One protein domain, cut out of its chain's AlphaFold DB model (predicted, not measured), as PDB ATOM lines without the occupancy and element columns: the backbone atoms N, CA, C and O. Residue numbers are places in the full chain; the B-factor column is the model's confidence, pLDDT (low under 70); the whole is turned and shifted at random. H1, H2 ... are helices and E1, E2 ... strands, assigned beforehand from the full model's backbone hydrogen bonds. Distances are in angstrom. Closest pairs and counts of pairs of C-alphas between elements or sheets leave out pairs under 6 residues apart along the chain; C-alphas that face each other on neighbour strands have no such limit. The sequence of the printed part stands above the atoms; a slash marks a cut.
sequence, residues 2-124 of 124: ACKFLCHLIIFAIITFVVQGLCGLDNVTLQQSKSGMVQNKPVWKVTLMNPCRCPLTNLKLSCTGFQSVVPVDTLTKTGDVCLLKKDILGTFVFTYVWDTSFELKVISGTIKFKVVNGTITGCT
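This is residues 2 to 124 of the 124 residues of an uncharacterized protein of Brassica campestris (UniProt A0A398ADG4). Two small, strongly twisted sheets, E4-E5-E3-E7 and E1-E2-E6, are set loosely one over the other, only partly face to face, and make the body. At one end of it the helix H1 sticks out as a thin arm with residues 2 to 18, and near that same end E7 runs on into a little hairpin of E8 and E9; the unnamed stretch of residues 63 to 74 lies toward the opposite end. The printed part has 123 residues with one named helix and nine named strands, in the order H1 E1 E2 E3 E4 E5 E6 E7 E8 E9, and its class is mixed, helices and strands. The three sheets, E4-E5-E3-E7, E1-E2-E6 and E8-E9, are each antiparallel throughout. The whole is loose, with a radius of gyration of the C-alphas of 18.8 A and spans of 65 by 31 by 18 A, the helical arm adding to the length.

In the largest sheet, E4 is residues 75 to 78, E5 residues 81 to 84, E3 residues 56 to 62 and E7 residues 105 to 111; E3 measures 16.5 A from first to last C-alpha and E7 17.1 A. In the three-stranded sheet, E1 is residues 29 to 38, 25.9 A long, E2 residues 41 to 50, 28.7 A, and E6 residues 90 to 97, 24.0 A. C-alpha 29, where E1 begins, is at (-17.485, -19.534, -46.334). The small strands E8, residues 113 to 116, and E9, residues 119 to 123, come last, and E9 ends with C-alpha 123 at (-28.045, -34.343, -38.016). H1, residues 2 to 20, is 27.7 A long and begins with C-alpha 2 at (-57.907, -20.069, -40.684).

In the sheet E4-E5-E3-E7 the edge strands are E4 and E7, and from edge to edge the strands' lines turn by 72 degrees. E4 and E5 form a hairpin at 151 degrees, with N 76 and O 83 2.8 A apart. E5 and E3 are antiparallel at 150 degrees, with N 82 and O 61 at 2.9 A. E3 and E7 are antiparallel at 165 degrees, with N 57 and O 110 at 2.8 A. In the other sheet E1 and E2 form a hairpin at 155 degrees, N 31 and O 47 being 2.9 A apart, and E1 bends by 54 degrees at residue 35. E2 and E6 are antiparallel at 163 degrees, with N 46 and O 94 at 2.8 A. Between the two sheets, the closest C-alphas of E2 and E3 are those of Asn 50 and Leu 56, 6.8 A apart, and those of E1 and E7 are Leu 30 and Lys 105, 7.5 A apart. E3 and E6 are apart. E7 runs on into E8 at 34 degrees across a break of 1 residue, and the two meet only through their link. E8 and E9 form a hairpin at 139 degrees, with N 114 and O 122 at 2.8 A. H1 is not on either of the two larger sheets, and it is apart from E8 and E9. In its backbone 14 of 15 O i to N i+4 pairs are within hydrogen-bond range.

The C-alphas farthest apart are those of Cys 3 and Asn 40, at 64.9 A. Without residues 2 to 18, which stand free, the body has 106 residues, spans 55 by 26 by 19 A and has a radius of gyration of 15.4 A. The printed part has no cut and ends at Thr 124, the chain's last residue. The link from E3 to E4, 12 residues, is long. The mean pLDDT of the printed part is 89.7; residues 2 to 5 and 13 to 22 are under 70, and the mean of H1 is 68.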
ATOM      1  N   ALA A   2     -59.094 -19.423 -41.273       59.22
ATOM      2  CA  ALA A   2     -57.907 -20.069 -40.684       59.22
ATOM      3  C   ALA A   2     -57.112 -20.989 -41.642       59.22
ATOM      4  O   ALA A   2     -55.889 -21.028 -41.582       59.22
ATOM      5  N   CYS A   3     -57.784 -21.675 -42.577       59.44
ATOM      6  CA  CYS A   3     -57.137 -22.620 -43.502       59.44
ATOM      7  C   CYS A   3     -56.114 -21.946 -44.444       59.44
ATOM      8  O   CYS A   3     -55.050 -22.496 -44.695       59.44
ATOM      9  N   LYS A   4     -56.366 -20.704 -44.892       62.84
ATOM     10  CA  LYS A   4     -55.435 -19.969 -45.772       62.84
ATOM     11  C   LYS A   4     -54.118 -19.631 -45.064       62.84
ATOM     12  O   LYS A   4     -53.063 -19.806 -45.664       62.84
ATOM     13  N   PHE A   5     -54.174 -19.199 -43.802       68.62
ATOM     14  CA  PHE A   5     -52.979 -18.915 -42.997       68.62
ATOM     15  C   PHE A   5     -52.229 -20.193 -42.616       68.62
ATOM     16  O   PHE A   5     -51.004 -20.233 -42.702       68.62
ATOM     17  N   LEU A   6     -52.962 -21.259 -42.278       72.81
ATOM     18  CA  LEU A   6     -52.371 -22.556 -41.959       72.81
ATOM     19  C   LEU A   6     -51.626 -23.152 -43.164       72.81
ATOM     20  O   LEU A   6     -50.492 -23.596 -43.019       72.81
ATOM     21  N   CYS A   7     -52.201 -23.077 -44.368       75.00
ATOM     22  CA  CYS A   7     -51.530 -23.529 -45.588       75.00
ATOM     23  C   CYS A   7     -50.258 -22.727 -45.895       75.00
ATOM     24  O   CYS A   7     -49.265 -23.321 -46.298       75.00
ATOM     25  N   HIS A   8     -50.238 -21.408 -45.668       75.00
ATOM     26  CA  HIS A   8     -49.024 -20.605 -45.878       75.00
ATOM     27  C   HIS A   8     -47.907 -20.978 -44.894       75.00
ATOM     28  O   HIS A   8     -46.755 -21.098 -45.307       75.00
ATOM     29  N   LEU A   9     -48.240 -21.221 -43.621       78.75
ATOM     30  CA  LEU A   9     -47.271 -21.679 -42.619       78.75
ATOM     31  C   LEU A   9     -46.712 -23.067 -42.954       78.75
ATOM     32  O   LEU A   9     -45.509 -23.284 -42.837       78.75
ATOM     33  N   ILE A  10     -47.561 -23.988 -43.420       78.06
ATOM     34  CA  ILE A  10     -47.139 -25.332 -43.841       78.06
ATOM     35  C   ILE A  10     -46.239 -25.255 -45.078       78.06
ATOM     36  O   ILE A  10     -45.184 -25.879 -45.101       78.06
ATOM     37  N   ILE A  11     -46.601 -24.456 -46.084       76.75
ATOM     38  CA  ILE A  11     -45.783 -24.269 -47.291       76.75
ATOM     39  C   ILE A  11     -44.422 -23.658 -46.929       76.75
ATOM     40  O   ILE A  11     -43.392 -24.142 -47.390       76.75
ATOM     41  N   PHE A  12     -44.390 -22.657 -46.048       73.50
ATOM     42  CA  PHE A  12     -43.145 -22.063 -45.556       73.50
ATOM     43  C   PHE A  12     -42.275 -23.079 -44.788       73.50
ATOM     44  O   PHE A  12     -41.064 -23.163 -45.008       73.50
ATOM     45  N   ALA A  13     -42.883 -23.915 -43.941       68.50
ATOM     46  CA  ALA A  13     -42.191 -24.997 -43.240       68.50
ATOM     47  C   ALA A  13     -41.623 -26.061 -44.203       68.50
ATOM     48  O   ALA A  13     -40.505 -26.534 -44.014       68.50
ATOM     49  N   ILE A  14     -42.346 -26.404 -45.271       65.50
ATOM     50  CA  ILE A  14     -41.873 -27.357 -46.288       65.50
ATOM     51  C   ILE A  14     -40.702 -26.766 -47.077       65.50
ATOM     52  O   ILE A  14     -39.685 -27.435 -47.248       65.50
ATOM     53  N   ILE A  15     -40.796 -25.506 -47.510       63.72
ATOM     54  CA  ILE A  15     -39.717 -24.835 -48.253       63.72
ATOM     55  C   ILE A  15     -38.440 -24.781 -47.406       63.72
ATOM     56  O   ILE A  15     -37.366 -25.146 -47.884       63.72
ATOM     57  N   THR A  16     -38.547 -24.401 -46.130       64.38
ATOM     58  CA  THR A  16     -37.387 -24.372 -45.223       64.38
ATOM     59  C   THR A  16     -36.769 -25.754 -44.994       64.38
ATOM     60  O   THR A  16     -35.551 -25.844 -44.845       64.38
ATOM     61  N   PHE A  17     -37.556 -26.833 -45.020       60.94
ATOM     62  CA  PHE A  17     -37.043 -28.200 -44.899       60.94
ATOM     63  C   PHE A  17     -36.357 -28.692 -46.185       60.94
ATOM     64  O   PHE A  17     -35.282 -29.282 -46.120       60.94
ATOM     65  N   VAL A  18     -36.921 -28.403 -47.363       62.03
ATOM     66  CA  VAL A  18     -36.336 -28.804 -48.659       62.03
ATOM     67  C   VAL A  18     -35.002 -28.095 -48.913       62.03
ATOM     68  O   VAL A  18     -34.043 -28.729 -49.351       62.03
ATOM     69  N   VAL A  19     -34.890 -26.810 -48.560       60.72
ATOM     70  CA  VAL A  19     -33.629 -26.053 -48.678       60.72
ATOM     71  C   VAL A  19     -32.525 -26.634 -47.778       60.72
ATOM     72  O   VAL A  19     -31.352 -26.582 -48.141       60.72
ATOM     73  N   GLN A  20     -32.863 -27.266 -46.646       57.88
ATOM     74  CA  GLN A  20     -31.871 -27.923 -45.776       57.88
ATOM     75  C   GLN A  20     -31.227 -29.157 -46.422       57.88
ATOM     76  O   GLN A  20     -30.064 -29.441 -46.138       57.88
ATOM     77  N   GLY A  21     -31.943 -29.861 -47.305       60.59
ATOM     78  CA  GLY A  21     -31.401 -30.999 -48.056       60.59
ATOM     79  C   GLY A  21     -30.379 -30.608 -49.130       60.59
ATOM     80  O   GLY A  21     -29.651 -31.469 -49.610       60.59
ATOM     81  N   LEU A  22     -30.302 -29.319 -49.483       69.69
ATOM     82  CA  LEU A  22     -29.383 -28.772 -50.489       69.69
ATOM     83  C   LEU A  22     -28.094 -28.188 -49.889       69.69
ATOM     84  O   LEU A  22     -27.276 -27.649 -50.630       69.69
ATOM     85  N   CYS A  23     -27.902 -28.258 -48.567       85.06
ATOM     86  CA  CYS A  23     -26.715 -27.681 -47.943       85.06
ATOM     87  C   CYS A  23     -25.487 -28.579 -48.122       85.06
ATOM     88  O   CYS A  23     -25.507 -29.757 -47.764       85.06
ATOM     89  N   GLY A  24     -24.404 -28.011 -48.640       89.19
ATOM     90  CA  GLY A  24     -23.158 -28.711 -48.915       89.19
ATOM     91  C   GLY A  24     -21.928 -27.920 -48.487       89.19
ATOM     92  O   GLY A  24     -22.015 -26.825 -47.929       89.19
ATOM     93  N   LEU A  25     -20.756 -28.488 -48.768       93.12
ATOM     94  CA  LEU A  25     -19.476 -27.850 -48.460       93.12
ATOM     95  C   LEU A  25     -19.312 -26.505 -49.188       93.12
ATOM     96  O   LEU A  25     -18.735 -25.586 -48.621       93.12
ATOM     97  N   ASP A  26     -19.883 -26.367 -50.385       92.94
ATOM     98  CA  ASP A  26     -19.821 -25.140 -51.194       92.94
ATOM     99  C   ASP A  26     -20.551 -23.950 -50.552       92.94
ATOM    100  O   ASP A  26     -20.323 -22.799 -50.920       92.94
ATOM    101  N   ASN A  27     -21.423 -24.202 -49.569       92.94
ATOM    102  CA  ASN A  27     -22.070 -23.142 -48.797       92.94
ATOM    103  C   ASN A  27     -21.196 -22.634 -47.641       92.94
ATOM    104  O   ASN A  27     -21.527 -21.617 -47.031       92.94
ATOM    105  N   VAL A  28     -20.109 -23.335 -47.310       94.75
ATOM    106  CA  VAL A  28     -19.198 -22.945 -46.234       94.75
ATOM    107  C   VAL A  28     -18.325 -21.798 -46.720       94.75
ATOM    108  O   VAL A  28     -17.634 -21.915 -47.729       94.75
ATOM    109  N   THR A  29     -18.312 -20.691 -45.980       96.38
ATOM    110  CA  THR A  29     -17.485 -19.534 -46.334       96.38
ATOM    111  C   THR A  29     -16.286 -19.408 -45.408       96.38
ATOM    112  O   THR A  29     -16.355 -19.697 -44.211       96.38
ATOM    113  N   LEU A  30     -15.165 -18.966 -45.978       97.69
ATOM    114  CA  LEU A  30     -13.949 -18.614 -45.259       97.69
ATOM    115  C   LEU A  30     -13.663 -17.141 -45.526       97.69
ATOM    116  O   LEU A  30     -13.498 -16.727 -46.672       97.69
ATOM    117  N   GLN A  31     -13.599 -16.351 -44.462       97.56
ATOM    118  CA  GLN A  31     -13.257 -14.935 -44.518       97.56
ATOM    119  C   GLN A  31     -12.098 -14.636 -43.582       97.56
ATOM    120  O   GLN A  31     -11.942 -15.277 -42.542       97.56
ATOM    121  N   GLN A  32     -11.290 -13.646 -43.944       98.12
ATOM    122  CA  GLN A  32     -10.160 -13.207 -43.137       98.12
ATOM    123  C   GLN A  32     -10.196 -11.698 -42.969       98.12
ATOM    124  O   GLN A  32     -10.484 -10.966 -43.915       98.12
ATOM    125  N   SER A  33      -9.899 -11.229 -41.763       98.00
ATOM    126  CA  SER A  33      -9.769  -9.805 -41.476       98.00
ATOM    127  C   SER A  33      -8.618  -9.544 -40.518       98.00
ATOM    128  O   SER A  33      -8.294 -10.366 -39.660       98.00
ATOM    129  N   LYS A  34      -7.974  -8.386 -40.660       97.88
ATOM    130  CA  LYS A  34      -6.956  -7.942 -39.708       97.88
ATOM    131  C   LYS A  34      -7.646  -7.538 -38.405       97.88
ATOM    132  O   LYS A  34      -8.555  -6.714 -38.428       97.88
ATOM    133  N   SER A  35      -7.214  -8.103 -37.280       96.94
ATOM    134  CA  SER A  35      -7.834  -7.880 -35.965       96.94
ATOM    135  C   SER A  35      -6.893  -7.284 -34.916       96.94
ATOM    136  O   SER A  35      -7.309  -7.099 -33.777       96.94
ATOM    137  N   GLY A  36      -5.634  -7.000 -35.260       96.31
ATOM    138  CA  GLY A  36      -4.669  -6.404 -34.335       96.31
ATOM    139  C   GLY A  36      -3.219  -6.601 -34.762       96.31
ATOM    140  O   GLY A  36      -2.942  -6.881 -35.932       96.31
ATOM    141  N   MET A  37      -2.304  -6.454 -33.800       97.06
ATOM    142  CA  MET A  37      -0.864  -6.657 -33.968       97.06
ATOM    143  C   MET A  37      -0.293  -7.412 -32.759       97.06
ATOM    144  O   MET A  37      -0.617  -7.084 -31.621       97.06
ATOM    145  N   VAL A  38       0.575  -8.393 -33.002       96.50
ATOM    146  CA  VAL A  38       1.351  -9.128 -31.987       96.50
ATOM    147  C   VAL A  38       2.779  -9.255 -32.506       96.50
ATOM    148  O   VAL A  38       2.977  -9.608 -33.664       96.50
ATOM    149  N   GLN A  39       3.777  -8.939 -31.674       94.19
ATOM    150  CA  GLN A  39       5.201  -8.976 -32.055       94.19
ATOM    151  C   GLN A  39       5.498  -8.230 -33.372       94.19
ATOM    152  O   GLN A  39       6.193  -8.727 -34.253       94.19
ATOM    153  N   ASN A  40       4.920  -7.034 -33.517       95.38
ATOM    154  CA  ASN A  40       5.041  -6.190 -34.708       95.38
ATOM    155  C   ASN A  40       4.511  -6.818 -36.018       95.38
ATOM    156  O   ASN A  40       4.775  -6.297 -37.099       95.38
ATOM    157  N   LYS A  41       3.725  -7.899 -35.937       97.25
ATOM    158  CA  LYS A  41       3.064  -8.535 -37.082       97.25
ATOM    159  C   LYS A  41       1.538  -8.486 -36.953       97.25
ATOM    160  O   LYS A  41       1.019  -8.545 -35.836       97.25
ATOM    161  N   PRO A  42       0.800  -8.389 -38.073       97.88
ATOM    162  CA  PRO A  42      -0.656  -8.470 -38.073       97.88
ATOM    163  C   PRO A  42      -1.195  -9.759 -37.448       97.88
ATOM    164  O   PRO A  42      -0.707 -10.856 -37.718       97.88
ATOM    165  N   VAL A  43      -2.261  -9.615 -36.663       98.38
ATOM    166  CA  VAL A  43      -3.141 -10.726 -36.289       98.38
ATOM    167  C   VAL A  43      -4.245 -10.822 -37.336       98.38
ATOM    168  O   VAL A  43      -4.970  -9.850 -37.570       98.38
ATOM    169  N   TRP A  44      -4.383 -11.991 -37.941       98.25
ATOM    170  CA  TRP A  44      -5.427 -12.330 -38.896       98.25
ATOM    171  C   TRP A  44      -6.488 -13.175 -38.208       98.25
ATOM    172  O   TRP A  44      -6.203 -14.258 -37.701       98.25
ATOM    173  N   LYS A  45      -7.723 -12.677 -38.193       98.19
ATOM    174  CA  LYS A  45      -8.912 -13.392 -37.738       98.19
ATOM    175  C   LYS A  45      -9.514 -14.142 -38.915       98.19
ATOM    176  O   LYS A  45     -10.009 -13.520 -39.852       98.19
ATOM    177  N   VAL A  46      -9.519 -15.466 -38.835       98.19
ATOM    178  CA  VAL A  46     -10.190 -16.353 -39.786       98.19
ATOM    179  C   VAL A  46     -11.581 -16.661 -39.262       98.19
ATOM    180  O   VAL A  46     -11.740 -17.104 -38.126       98.19
ATOM    181  N   THR A  47     -12.590 -16.428 -40.091       98.19
ATOM    182  CA  THR A  47     -13.991 -16.728 -39.808       98.19
ATOM    183  C   THR A  47     -14.460 -17.785 -40.795       98.19
ATOM    184  O   THR A  47     -14.509 -17.539 -41.997       98.19
ATOM    185  N   LEU A  48     -14.779 -18.965 -40.275       97.94
ATOM    186  CA  LEU A  48     -15.395 -20.065 -41.001       97.94
ATOM    187  C   LEU A  48     -16.884 -20.077 -40.674       97.94
ATOM    188  O   LEU A  48     -17.253 -20.191 -39.506       97.94
ATOM    189  N   MET A  49     -17.734 -19.963 -41.685       96.88
ATOM    190  CA  MET A  49     -19.182 -19.971 -41.506       96.88
ATOM    191  C   MET A  49     -19.770 -21.200 -42.184       96.88
ATOM    192  O   MET A  49     -19.724 -21.320 -43.405       96.88
ATOM    193  N   ASN A  50     -20.335 -22.098 -41.385       95.25
ATOM    194  CA  ASN A  50     -21.183 -23.187 -41.840       95.25
ATOM    195  C   ASN A  50     -22.657 -22.754 -41.707       95.25
ATOM    196  O   ASN A  50     -23.180 -22.759 -40.590       95.25
ATOM    197  N   PRO A  51     -23.341 -22.383 -42.806       91.44
ATOM    198  CA  PRO A  51     -24.761 -22.046 -42.759       91.44
ATOM    199  C   PRO A  51     -25.661 -23.289 -42.673       91.44
ATOM    200  O   PRO A  51     -26.875 -23.153 -42.507       91.44
ATOM    201  N   CYS A  52     -25.105 -24.499 -42.795       90.94
ATOM    202  CA  CYS A  52     -25.878 -25.724 -42.687       90.94
ATOM    203  C   CYS A  52     -26.349 -25.950 -41.252       90.94
ATOM    204  O   CYS A  52     -25.636 -25.713 -40.277       90.94
ATOM    205  N   ARG A  53     -27.552 -26.515 -41.130       88.25
ATOM    206  CA  ARG A  53     -28.113 -26.939 -39.843       88.25
ATOM    207  C   ARG A  53     -27.298 -28.050 -39.177       88.25
ATOM    208  O   ARG A  53     -27.349 -28.187 -37.961       88.25
ATOM    209  N   CYS A  54     -26.597 -28.857 -39.969       92.44
ATOM    210  CA  CYS A  54     -25.796 -29.970 -39.476       92.44
ATOM    211  C   CYS A  54     -24.316 -29.594 -39.358       92.44
ATOM    212  O   CYS A  54     -23.832 -28.758 -40.130       92.44
ATOM    213  N   PRO A  55     -23.591 -30.203 -38.403       95.12
ATOM    214  CA  PRO A  55     -22.207 -29.850 -38.159       95.12
ATOM    215  C   PRO A  55     -21.325 -30.250 -39.343       95.12
ATOM    216  O   PRO A  55     -21.475 -31.322 -39.936       95.12
ATOM    217  N   LEU A  56     -20.389 -29.365 -39.669       96.56
ATOM    218  CA  LEU A  56     -19.295 -29.610 -40.592       96.56
ATOM    219  C   LEU A  56     -18.134 -30.220 -39.814       96.56
ATOM    220  O   LEU A  56     -17.617 -29.612 -38.882       96.56
ATOM    221  N   THR A  57     -17.708 -31.401 -40.234       96.56
ATOM    222  CA  THR A  57     -16.673 -32.201 -39.573       96.56
ATOM    223  C   THR A  57     -15.536 -32.497 -40.538       96.56
ATOM    224  O   THR A  57     -15.711 -32.408 -41.758       96.56
ATOM    225  N   ASN A  58     -14.374 -32.882 -40.005       96.31
ATOM    226  CA  ASN A  58     -13.195 -33.255 -40.801       96.31
ATOM    227  C   ASN A  58     -12.799 -32.185 -41.836       96.31
ATOM    228  O   ASN A  58     -12.383 -32.511 -42.950       96.31
ATOM    229  N   LEU A  59     -12.968 -30.904 -41.489       97.88
ATOM    230  CA  LEU A  59     -12.657 -29.800 -42.386       97.88
ATOM    231  C   LEU A  59     -11.146 -29.738 -42.630       97.88
ATOM    232  O   LEU A  59     -10.360 -29.564 -41.698       97.88
ATOM    233  N   LYS A  60     -10.757 -29.854 -43.896       98.12
ATOM    234  CA  LYS A  60      -9.382 -29.741 -44.375       98.12
ATOM    235  C   LYS A  60      -9.214 -28.435 -45.132       98.12
ATOM    236  O   LYS A  60      -9.974 -28.144 -46.058       98.12
ATOM    237  N   LEU A  61      -8.193 -27.681 -44.751       97.56
ATOM    238  CA  LEU A  61      -7.778 -26.452 -45.408       97.56
ATOM    239  C   LEU A  61      -6.452 -26.667 -46.136       97.56
ATOM    240  O   LEU A  61      -5.573 -27.368 -45.632       97.56
ATOM    241  N   SER A  62      -6.293 -26.026 -47.289       96.81
ATOM    242  CA  SER A  62      -4.991 -25.861 -47.929       96.81
ATOM    243  C   SER A  62      -4.148 -24.919 -47.088       96.81
ATOM    244  O   SER A  62      -4.591 -23.814 -46.763       96.81
ATOM    245  N   CYS A  63      -2.958 -25.373 -46.707       95.62
ATOM    246  CA  CYS A  63      -2.034 -24.612 -45.880       95.62
ATOM    247  C   CYS A  63      -0.562 -24.863 -46.263       95.62
ATOM    248  O   CYS A  63       0.331 -24.870 -45.407       95.62
ATOM    249  N   THR A  64      -0.296 -25.050 -47.562       95.19
ATOM    250  CA  THR A  64       1.057 -25.168 -48.133       95.19
ATOM    251  C   THR A  64       1.926 -23.989 -47.725       95.19
ATOM    252  O   THR A  64       1.624 -22.840 -48.021       95.19
ATOM    253  N   GLY A  65       3.018 -24.261 -47.016       92.31
ATOM    254  CA  GLY A  65       3.889 -23.198 -46.517       92.31
ATOM    255  C   GLY A  65       3.305 -22.366 -45.373       92.31
ATOM    256  O   GLY A  65       4.006 -21.484 -44.905       92.31
ATOM    257  N   PHE A  66       2.101 -22.660 -44.855       94.69
ATOM    258  CA  PHE A  66       1.534 -21.953 -43.700       94.69
ATOM    259  C   PHE A  66       2.392 -22.144 -42.437       94.69
ATOM    260  O   PHE A  66       2.857 -23.247 -42.141       94.69
ATOM    261  N   GLN A  67       2.562 -21.074 -41.680       91.81
ATOM    262  CA  GLN A  67       3.305 -20.883 -40.449       91.81
ATOM    263  C   GLN A  67       2.545 -19.833 -39.630       91.81
ATOM    264  O   GLN A  67       1.642 -19.153 -40.107       91.81
ATOM    265  N   SER A  68       2.881 -19.694 -38.363       95.56
ATOM    266  CA  SER A  68       2.448 -18.536 -37.604       95.56
ATOM    267  C   SER A  68       3.473 -18.252 -36.533       95.56
ATOM    268  O   SER A  68       4.100 -19.174 -36.015       95.56
ATOM    269  N   VAL A  69       3.651 -16.975 -36.207       95.94
ATOM    270  CA  VAL A  69       4.554 -16.575 -35.121       95.94
ATOM    271  C   VAL A  69       4.047 -17.054 -33.760       95.94
ATOM    272  O   VAL A  69       4.842 -17.298 -32.858       95.94
ATOM    273  N   VAL A  70       2.732 -17.230 -33.619       94.62
ATOM    274  CA  VAL A  70       2.101 -17.769 -32.412       94.62
ATOM    275  C   VAL A  70       1.472 -19.126 -32.748       94.62
ATOM    276  O   VAL A  70       0.904 -19.259 -33.833       94.62
ATOM    277  N   PRO A  71       1.543 -20.134 -31.856       93.75
ATOM    278  CA  PRO A  71       0.881 -21.418 -32.068       93.75
ATOM    279  C   PRO A  71      -0.612 -21.273 -32.394       93.75
ATOM    280  O   PRO A  71      -1.327 -20.492 -31.767       93.75
ATOM    281  N   VAL A  72      -1.082 -22.046 -33.378       96.12
ATOM    282  CA  VAL A  72      -2.496 -22.111 -33.777       96.12
ATOM    283  C   VAL A  72      -3.048 -23.476 -33.384       96.12
ATOM    284  O   VAL A  72      -3.031 -24.426 -34.166       96.12
ATOM    285  N   ASP A  73      -3.550 -23.585 -32.157       94.19
ATOM    286  CA  ASP A  73      -3.914 -24.879 -31.563       94.19
ATOM    287  C   ASP A  73      -5.151 -25.531 -32.191       94.19
ATOM    288  O   ASP A  73      -5.390 -26.722 -31.990       94.19
ATOM    289  N   THR A  74      -5.930 -24.781 -32.970       96.25
ATOM    290  CA  THR A  74      -7.162 -25.248 -33.622       96.25
ATOM    291  C   THR A  74      -6.902 -26.085 -34.874       96.25
ATOM    292  O   THR A  74      -7.801 -26.805 -35.314       96.25
ATOM    293  N   LEU A  75      -5.689 -26.029 -35.431       95.75
ATOM    294  CA  LEU A  75      -5.298 -26.732 -36.650       95.75
ATOM    295  C   LEU A  75      -4.243 -27.805 -36.357       95.75
ATOM    296  O   LEU A  75      -3.336 -27.618 -35.548       95.75
ATOM    297  N   THR A  76      -4.345 -28.935 -37.051       96.12
ATOM    298  CA  THR A  76      -3.290 -29.950 -37.138       96.12
ATOM    299  C   THR A  76      -2.748 -29.951 -38.559       96.12
ATOM    300  O   THR A  76      -3.454 -30.341 -39.489       96.12
ATOM    301  N   LYS A  77      -1.497 -29.527 -38.746       94.12
ATOM    302  CA  LYS A  77      -0.841 -29.533 -40.059       94.12
ATOM    303  C   LYS A  77      -0.262 -30.916 -40.370       94.12
ATOM    304  O   LYS A  77       0.471 -31.472 -39.560       94.12
ATOM    305  N   THR A  78      -0.579 -31.457 -41.542       93.38
ATOM    306  CA  THR A  78      -0.026 -32.703 -42.099       93.38
ATOM    307  C   THR A  78       0.413 -32.431 -43.537       93.38
ATOM    308  O   THR A  78      -0.413 -32.398 -44.450       93.38
ATOM    309  N   GLY A  79       1.710 -32.175 -43.734       93.12
ATOM    310  CA  GLY A  79       2.233 -31.690 -45.016       93.12
ATOM    311  C   GLY A  79       1.601 -30.349 -45.398       93.12
ATOM    312  O   GLY A  79       1.687 -29.384 -44.639       93.12
ATOM    313  N   ASP A  80       0.925 -30.320 -46.542       95.12
ATOM    314  CA  ASP A  80       0.271 -29.132 -47.108       95.12
ATOM    315  C   ASP A  80      -1.197 -28.961 -46.696       95.12
ATOM    316  O   ASP A  80      -1.866 -28.007 -47.102       95.12
ATOM    317  N   VAL A  81      -1.709 -29.876 -45.873       97.31
ATOM    318  CA  VAL A  81      -3.105 -29.895 -45.444       97.31
ATOM    319  C   VAL A  81      -3.200 -29.613 -43.952       97.31
ATOM    320  O   VAL A  81      -2.509 -30.227 -43.141       97.31
ATOM    321  N   CYS A  82      -4.106 -28.717 -43.574       97.56
ATOM    322  CA  CYS A  82      -4.422 -28.415 -42.187       97.56
ATOM    323  C   CYS A  82      -5.809 -28.955 -41.855       97.56
ATOM    324  O   CYS A  82      -6.806 -28.523 -42.431       97.56
ATOM    325  N   LEU A  83      -5.875 -29.898 -40.921       97.69
ATOM    326  CA  LEU A  83      -7.125 -30.419 -40.381       97.69
ATOM    327  C   LEU A  83      -7.600 -29.526 -39.236       97.69
ATOM    328  O   LEU A  83      -6.847 -29.272 -38.296       97.69
ATOM    329  N   LEU A  84      -8.853 -29.089 -39.282       97.12
ATOM    330  CA  LEU A  84      -9.477 -28.419 -38.151       97.12
ATOM    331  C   LEU A  84      -9.821 -29.439 -37.060       97.12
ATOM    332  O   LEU A  84     -10.503 -30.428 -37.321       97.12
ATOM    333  N   LYS A  85      -9.379 -29.184 -35.825       96.56
ATOM    334  CA  LYS A  85      -9.592 -30.085 -34.676       96.56
ATOM    335  C   LYS A  85     -11.009 -30.037 -34.092       96.56
ATOM    336  O   LYS A  85     -11.292 -30.747 -33.132       96.56
ATOM    337  N   LYS A  86     -11.875 -29.165 -34.610       95.12
ATOM    338  CA  LYS A  86     -13.213 -28.918 -34.075       95.12
ATOM    339  C   LYS A  86     -14.255 -28.968 -35.183       95.12
ATOM    340  O   LYS A  86     -14.041 -28.418 -36.261       95.12
ATOM    341  N   ASP A  87     -15.398 -29.555 -34.863       96.12
ATOM    342  CA  ASP A  87     -16.577 -29.519 -35.716       96.12
ATOM    343  C   ASP A  87     -17.244 -28.137 -35.673       96.12
ATOM    344  O   ASP A  87     -17.310 -27.478 -34.628       96.12
ATOM    345  N   ILE A  88     -17.747 -27.680 -36.818       95.62
ATOM    346  CA  ILE A  88     -18.342 -26.352 -36.967       95.62
ATOM    347  C   ILE A  88     -19.856 -26.473 -37.085       95.62
ATOM    348  O   ILE A  88     -20.378 -26.997 -38.071       95.62
ATOM    349  N   LEU A  89     -20.562 -25.889 -36.121       94.06
ATOM    350  CA  LEU A  89     -21.987 -25.598 -36.207       94.06
ATOM    351  C   LEU A  89     -22.163 -24.074 -36.168       94.06
ATOM    352  O   LEU A  89     -21.880 -23.448 -35.147       94.06
ATOM    353  N   GLY A  90     -22.572 -23.470 -37.286       94.38
ATOM    354  CA  GLY A  90     -22.606 -22.012 -37.428       94.38
ATOM    355  C   GLY A  90     -21.219 -21.412 -37.667       94.38
ATOM    356  O   GLY A  90     -20.504 -21.822 -38.580       94.38
ATOM    357  N   THR A  91     -20.833 -20.422 -36.863       97.19
ATOM    358  CA  THR A  91     -19.583 -19.670 -37.050       97.19
ATOM    359  C   THR A  91     -18.475 -20.181 -36.135       97.19
ATOM    360  O   THR A  91     -18.640 -20.257 -34.918       97.19
ATOM    361  N   PHE A  92     -17.306 -20.451 -36.710       97.75
ATOM    362  CA  PHE A  92     -16.075 -20.742 -35.989       97.75
ATOM    363  C   PHE A  92     -15.004 -19.703 -36.317       97.75
ATOM    364  O   PHE A  92     -14.842 -19.295 -37.465       97.75
ATOM    365  N   VAL A  93     -14.263 -19.274 -35.297       97.56
ATOM    366  CA  VAL A  93     -13.233 -18.246 -35.423       97.56
ATOM    367  C   VAL A  93     -11.938 -18.746 -34.807       97.56
ATOM    368  O   VAL A  93     -11.937 -19.261 -33.690       97.56
ATOM    369  N   PHE A  94     -10.834 -18.531 -35.511       97.31
ATOM    370  CA  PHE A  94      -9.491 -18.649 -34.955       97.31
ATOM    371  C   PHE A  94      -8.608 -17.524 -35.490       97.31
ATOM    372  O   PHE A  94      -8.983 -16.813 -36.425       97.31
ATOM    373  N   THR A  95      -7.443 -17.340 -34.884       97.56
ATOM    374  CA  THR A  95      -6.483 -16.321 -35.297       97.56
ATOM    375  C   THR A  95      -5.132 -16.935 -35.618       97.56
ATOM    376  O   THR A  95      -4.775 -17.994 -35.103       97.56
ATOM    377  N   TYR A  96      -4.373 -16.254 -36.468       97.75
ATOM    378  CA  TYR A  96      -2.949 -16.496 -36.653       97.75
ATOM    379  C   TYR A  96      -2.216 -15.164 -36.809       97.75
ATOM    380  O   TYR A  96      -2.815 -14.131 -37.102       97.75
ATOM    381  N   VAL A  97      -0.908 -15.186 -36.592       98.06
ATOM    382  CA  VAL A  97      -0.019 -14.027 -36.719       98.06
ATOM    383  C   VAL A  97       0.939 -14.235 -37.888       98.06
ATOM    384  O   VAL A  97       1.699 -15.209 -37.879       98.06
ATOM    385  N   TRP A  98       0.892 -13.329 -38.871       96.88
ATOM    386  CA  TRP A  98       1.769 -13.296 -40.052       96.88
ATOM    387  C   TRP A  98       1.853 -11.886 -40.638       96.88
ATOM    388  O   TRP A  98       0.927 -11.094 -40.493       96.88
ATOM    389  N   ASP A  99       2.928 -11.603 -41.373       95.81
ATOM    390  CA  ASP A  99       3.100 -10.407 -42.210       95.81
ATOM    391  C   ASP A  99       1.930 -10.124 -43.179       95.81
ATOM    392  O   ASP A  99       1.522  -8.972 -43.311       95.81
ATOM    393  N   THR A 100       1.348 -11.142 -43.825       96.06
ATOM    394  CA  THR A 100       0.265 -10.997 -44.816       96.06
ATOM    395  C   THR A 100      -0.859 -12.001 -44.573       96.06
ATOM    396  O   THR A 100      -0.671 -13.002 -43.883       96.06
ATOM    397  N   SER A 101      -2.044 -11.727 -45.133       96.69
ATOM    398  CA  SER A 101      -3.146 -12.689 -45.096       96.69
ATOM    399  C   SER A 101      -2.752 -13.898 -45.933       96.69
ATOM    400  O   SER A 101      -2.560 -13.784 -47.142       96.69
ATOM    401  N   PHE A 102      -2.650 -15.055 -45.298       96.75
ATOM    402  CA  PHE A 102      -2.366 -16.317 -45.954       96.75
ATOM    403  C   PHE A 102      -3.603 -16.830 -46.708       96.75
ATOM    404  O   PHE A 102      -4.724 -16.746 -46.208       96.75
ATOM    405  N   GLU A 103      -3.425 -17.387 -47.905       94.94
ATOM    406  CA  GLU A 103      -4.522 -17.859 -48.762       94.94
ATOM    407  C   GLU A 103      -5.040 -19.248 -48.329       94.94
ATOM    408  O   GLU A 103      -4.817 -20.265 -48.984       94.94
ATOM    409  N   LEU A 104      -5.741 -19.305 -47.193       95.81
ATOM    410  CA  LEU A 104      -6.426 -20.518 -46.744       95.81
ATOM    411  C   LEU A 104      -7.599 -20.850 -47.680       95.81
ATOM    412  O   LEU A 104      -8.472 -20.012 -47.908       95.81
ATOM    413  N   LYS A 105      -7.659 -22.096 -48.163       95.31
ATOM    414  CA  LYS A 105      -8.759 -22.607 -49.005       95.31
ATOM    415  C   LYS A 105      -9.389 -23.835 -48.383       95.31
ATOM    416  O   LYS A 105      -8.667 -24.706 -47.909       95.31
ATOM    417  N   VAL A 106     -10.712 -23.942 -48.426       96.56
ATOM    418  CA  VAL A 106     -11.404 -25.187 -48.077       96.56
ATOM    419  C   VAL A 106     -11.104 -26.228 -49.159       96.56
ATOM    420  O   VAL A 106     -11.371 -25.982 -50.328       96.56
ATOM    421  N   ILE A 107     -10.522 -27.368 -48.776       96.31
ATOM    422  CA  ILE A 107     -10.257 -28.499 -49.686       96.31
ATOM    423  C   ILE A 107     -11.411 -29.495 -49.620       96.31
ATOM    424  O   ILE A 107     -11.928 -29.941 -50.637       96.31
ATOM    425  N   SER A 108     -11.778 -29.894 -48.404       97.44
ATOM    426  CA  SER A 108     -12.797 -30.913 -48.173       97.44
ATOM    427  C   SER A 108     -13.366 -30.797 -46.767       97.44
ATOM    428  O   SER A 108     -12.687 -30.327 -45.857       97.44
ATOM    429  N   GLY A 109     -14.554 -31.335 -46.557       96.50
ATOM    430  CA  GLY A 109     -15.171 -31.502 -45.250       96.50
ATOM    431  C   GLY A 109     -16.457 -32.302 -45.394       96.50
ATOM    432  O   GLY A 109     -16.875 -32.623 -46.506       96.50
ATOM    433  N   THR A 110     -17.081 -32.656 -44.277       95.06
ATOM    434  CA  THR A 110     -18.287 -33.489 -44.282       95.06
ATOM    435  C   THR A 110     -19.361 -32.882 -43.400       95.06
ATOM    436  O   THR A 110     -19.182 -32.792 -42.185       95.06
ATOM    437  N   ILE A 111     -20.496 -32.523 -44.001       93.75
ATOM    438  CA  ILE A 111     -21.713 -32.188 -43.261       93.75
ATOM    439  C   ILE A 111     -22.338 -33.492 -42.745       93.75
ATOM    440  O   ILE A 111     -22.644 -34.395 -43.526       93.75
ATOM    441  N   LYS A 112     -22.491 -33.629 -41.425       92.81
ATOM    442  CA  LYS A 112     -22.989 -34.860 -40.788       92.81
ATOM    443  C   LYS A 112     -24.514 -34.896 -40.734       92.81
ATOM    444  O   LYS A 112     -25.138 -34.504 -39.749       92.81
ATOM    445  N   PHE A 113     -25.114 -35.410 -41.798       89.12
ATOM    446  CA  PHE A 113     -26.541 -35.718 -41.849       89.12
ATOM    447  C   PHE A 113     -26.856 -37.068 -41.201       89.12
ATOM    448  O   PHE A 113     -26.056 -38.001 -41.260       89.12
ATOM    449  N   LYS A 114     -28.052 -37.190 -40.626       88.75
ATOM    450  CA  LYS A 114     -28.664 -38.466 -40.253       88.75
ATOM    451  C   LYS A 114     -29.514 -38.954 -41.418       88.75
ATOM    452  O   LYS A 114     -30.497 -38.302 -41.769       88.75
ATOM    453  N   VAL A 115     -29.169 -40.104 -41.988       84.62
ATOM    454  CA  VAL A 115     -29.876 -40.690 -43.136       84.62
ATOM    455  C   VAL A 115     -30.583 -41.971 -42.707       84.62
ATOM    456  O   VAL A 115     -29.967 -42.850 -42.112       84.62
ATOM    457  N   VAL A 116     -31.877 -42.080 -43.013       88.00
ATOM    458  CA  VAL A 116     -32.692 -43.282 -42.787       88.00
ATOM    459  C   VAL A 116     -33.366 -43.629 -44.107       88.00
ATOM    460  O   VAL A 116     -34.041 -42.781 -44.686       88.00
ATOM    461  N   ASN A 117     -33.158 -44.849 -44.610       87.88
ATOM    462  CA  ASN A 117     -33.704 -45.317 -45.892       87.88
ATOM    463  C   ASN A 117     -33.459 -44.330 -47.057       87.88
ATOM    464  O   ASN A 117     -34.357 -44.042 -47.841       87.88
ATOM    465  N   GLY A 118     -32.256 -43.747 -47.127       77.38
ATOM    466  CA  GLY A 118     -31.880 -42.778 -48.167       77.38
ATOM    467  C   GLY A 118     -32.438 -41.361 -47.980       77.38
ATOM    468  O   GLY A 118     -32.128 -40.482 -48.777       77.38
ATOM    469  N   THR A 119     -33.211 -41.107 -46.921       77.31
ATOM    470  CA  THR A 119     -33.791 -39.790 -46.628       77.31
ATOM    471  C   THR A 119     -33.043 -39.110 -45.486       77.31
ATOM    472  O   THR A 119     -32.781 -39.724 -44.450       77.31
ATOM    473  N   ILE A 120     -32.714 -37.825 -45.650       81.06
ATOM    474  CA  ILE A 120     -32.153 -37.000 -44.573       81.06
ATOM    475  C   ILE A 120     -33.249 -36.748 -43.530       81.06
ATOM    476  O   ILE A 120     -34.272 -36.134 -43.818       81.06
ATOM    477  N   THR A 121     -33.024 -37.217 -42.305       83.31
ATOM    478  CA  THR A 121     -33.964 -37.107 -41.174       83.31
ATOM    479  C   THR A 121     -33.484 -36.156 -40.080       83.31
ATOM    480  O   THR A 121     -34.231 -35.857 -39.151       83.31
ATOM    481  N   GLY A 122     -32.245 -35.667 -40.165       83.44
ATOM    482  CA  GLY A 122     -31.667 -34.759 -39.178       83.44
ATOM    483  C   GLY A 122     -30.149 -34.672 -39.285       83.44
ATOM    484  O   GLY A 122     -29.587 -34.875 -40.360       83.44
ATOM    485  N   CYS A 123     -29.501 -34.398 -38.156       88.19
ATOM    486  CA  CYS A 123     -28.045 -34.343 -38.016       88.19
ATOM    487  C   CYS A 123     -27.560 -35.469 -37.096       88.19
ATOM    488  O   CYS A 123     -28.342 -35.950 -36.269       88.19
ATOM    489  N   THR A 124     -26.306 -35.885 -37.267       80.44
ATOM    490  CA  THR A 124     -25.656 -36.918 -36.438       80.44
ATOM    491  C   THR A 124     -24.529 -36.311 -35.626       80.44
ATOM    492  O   THR A 124     -23.827 -35.442 -36.191       80.44
TER     493      THR A 124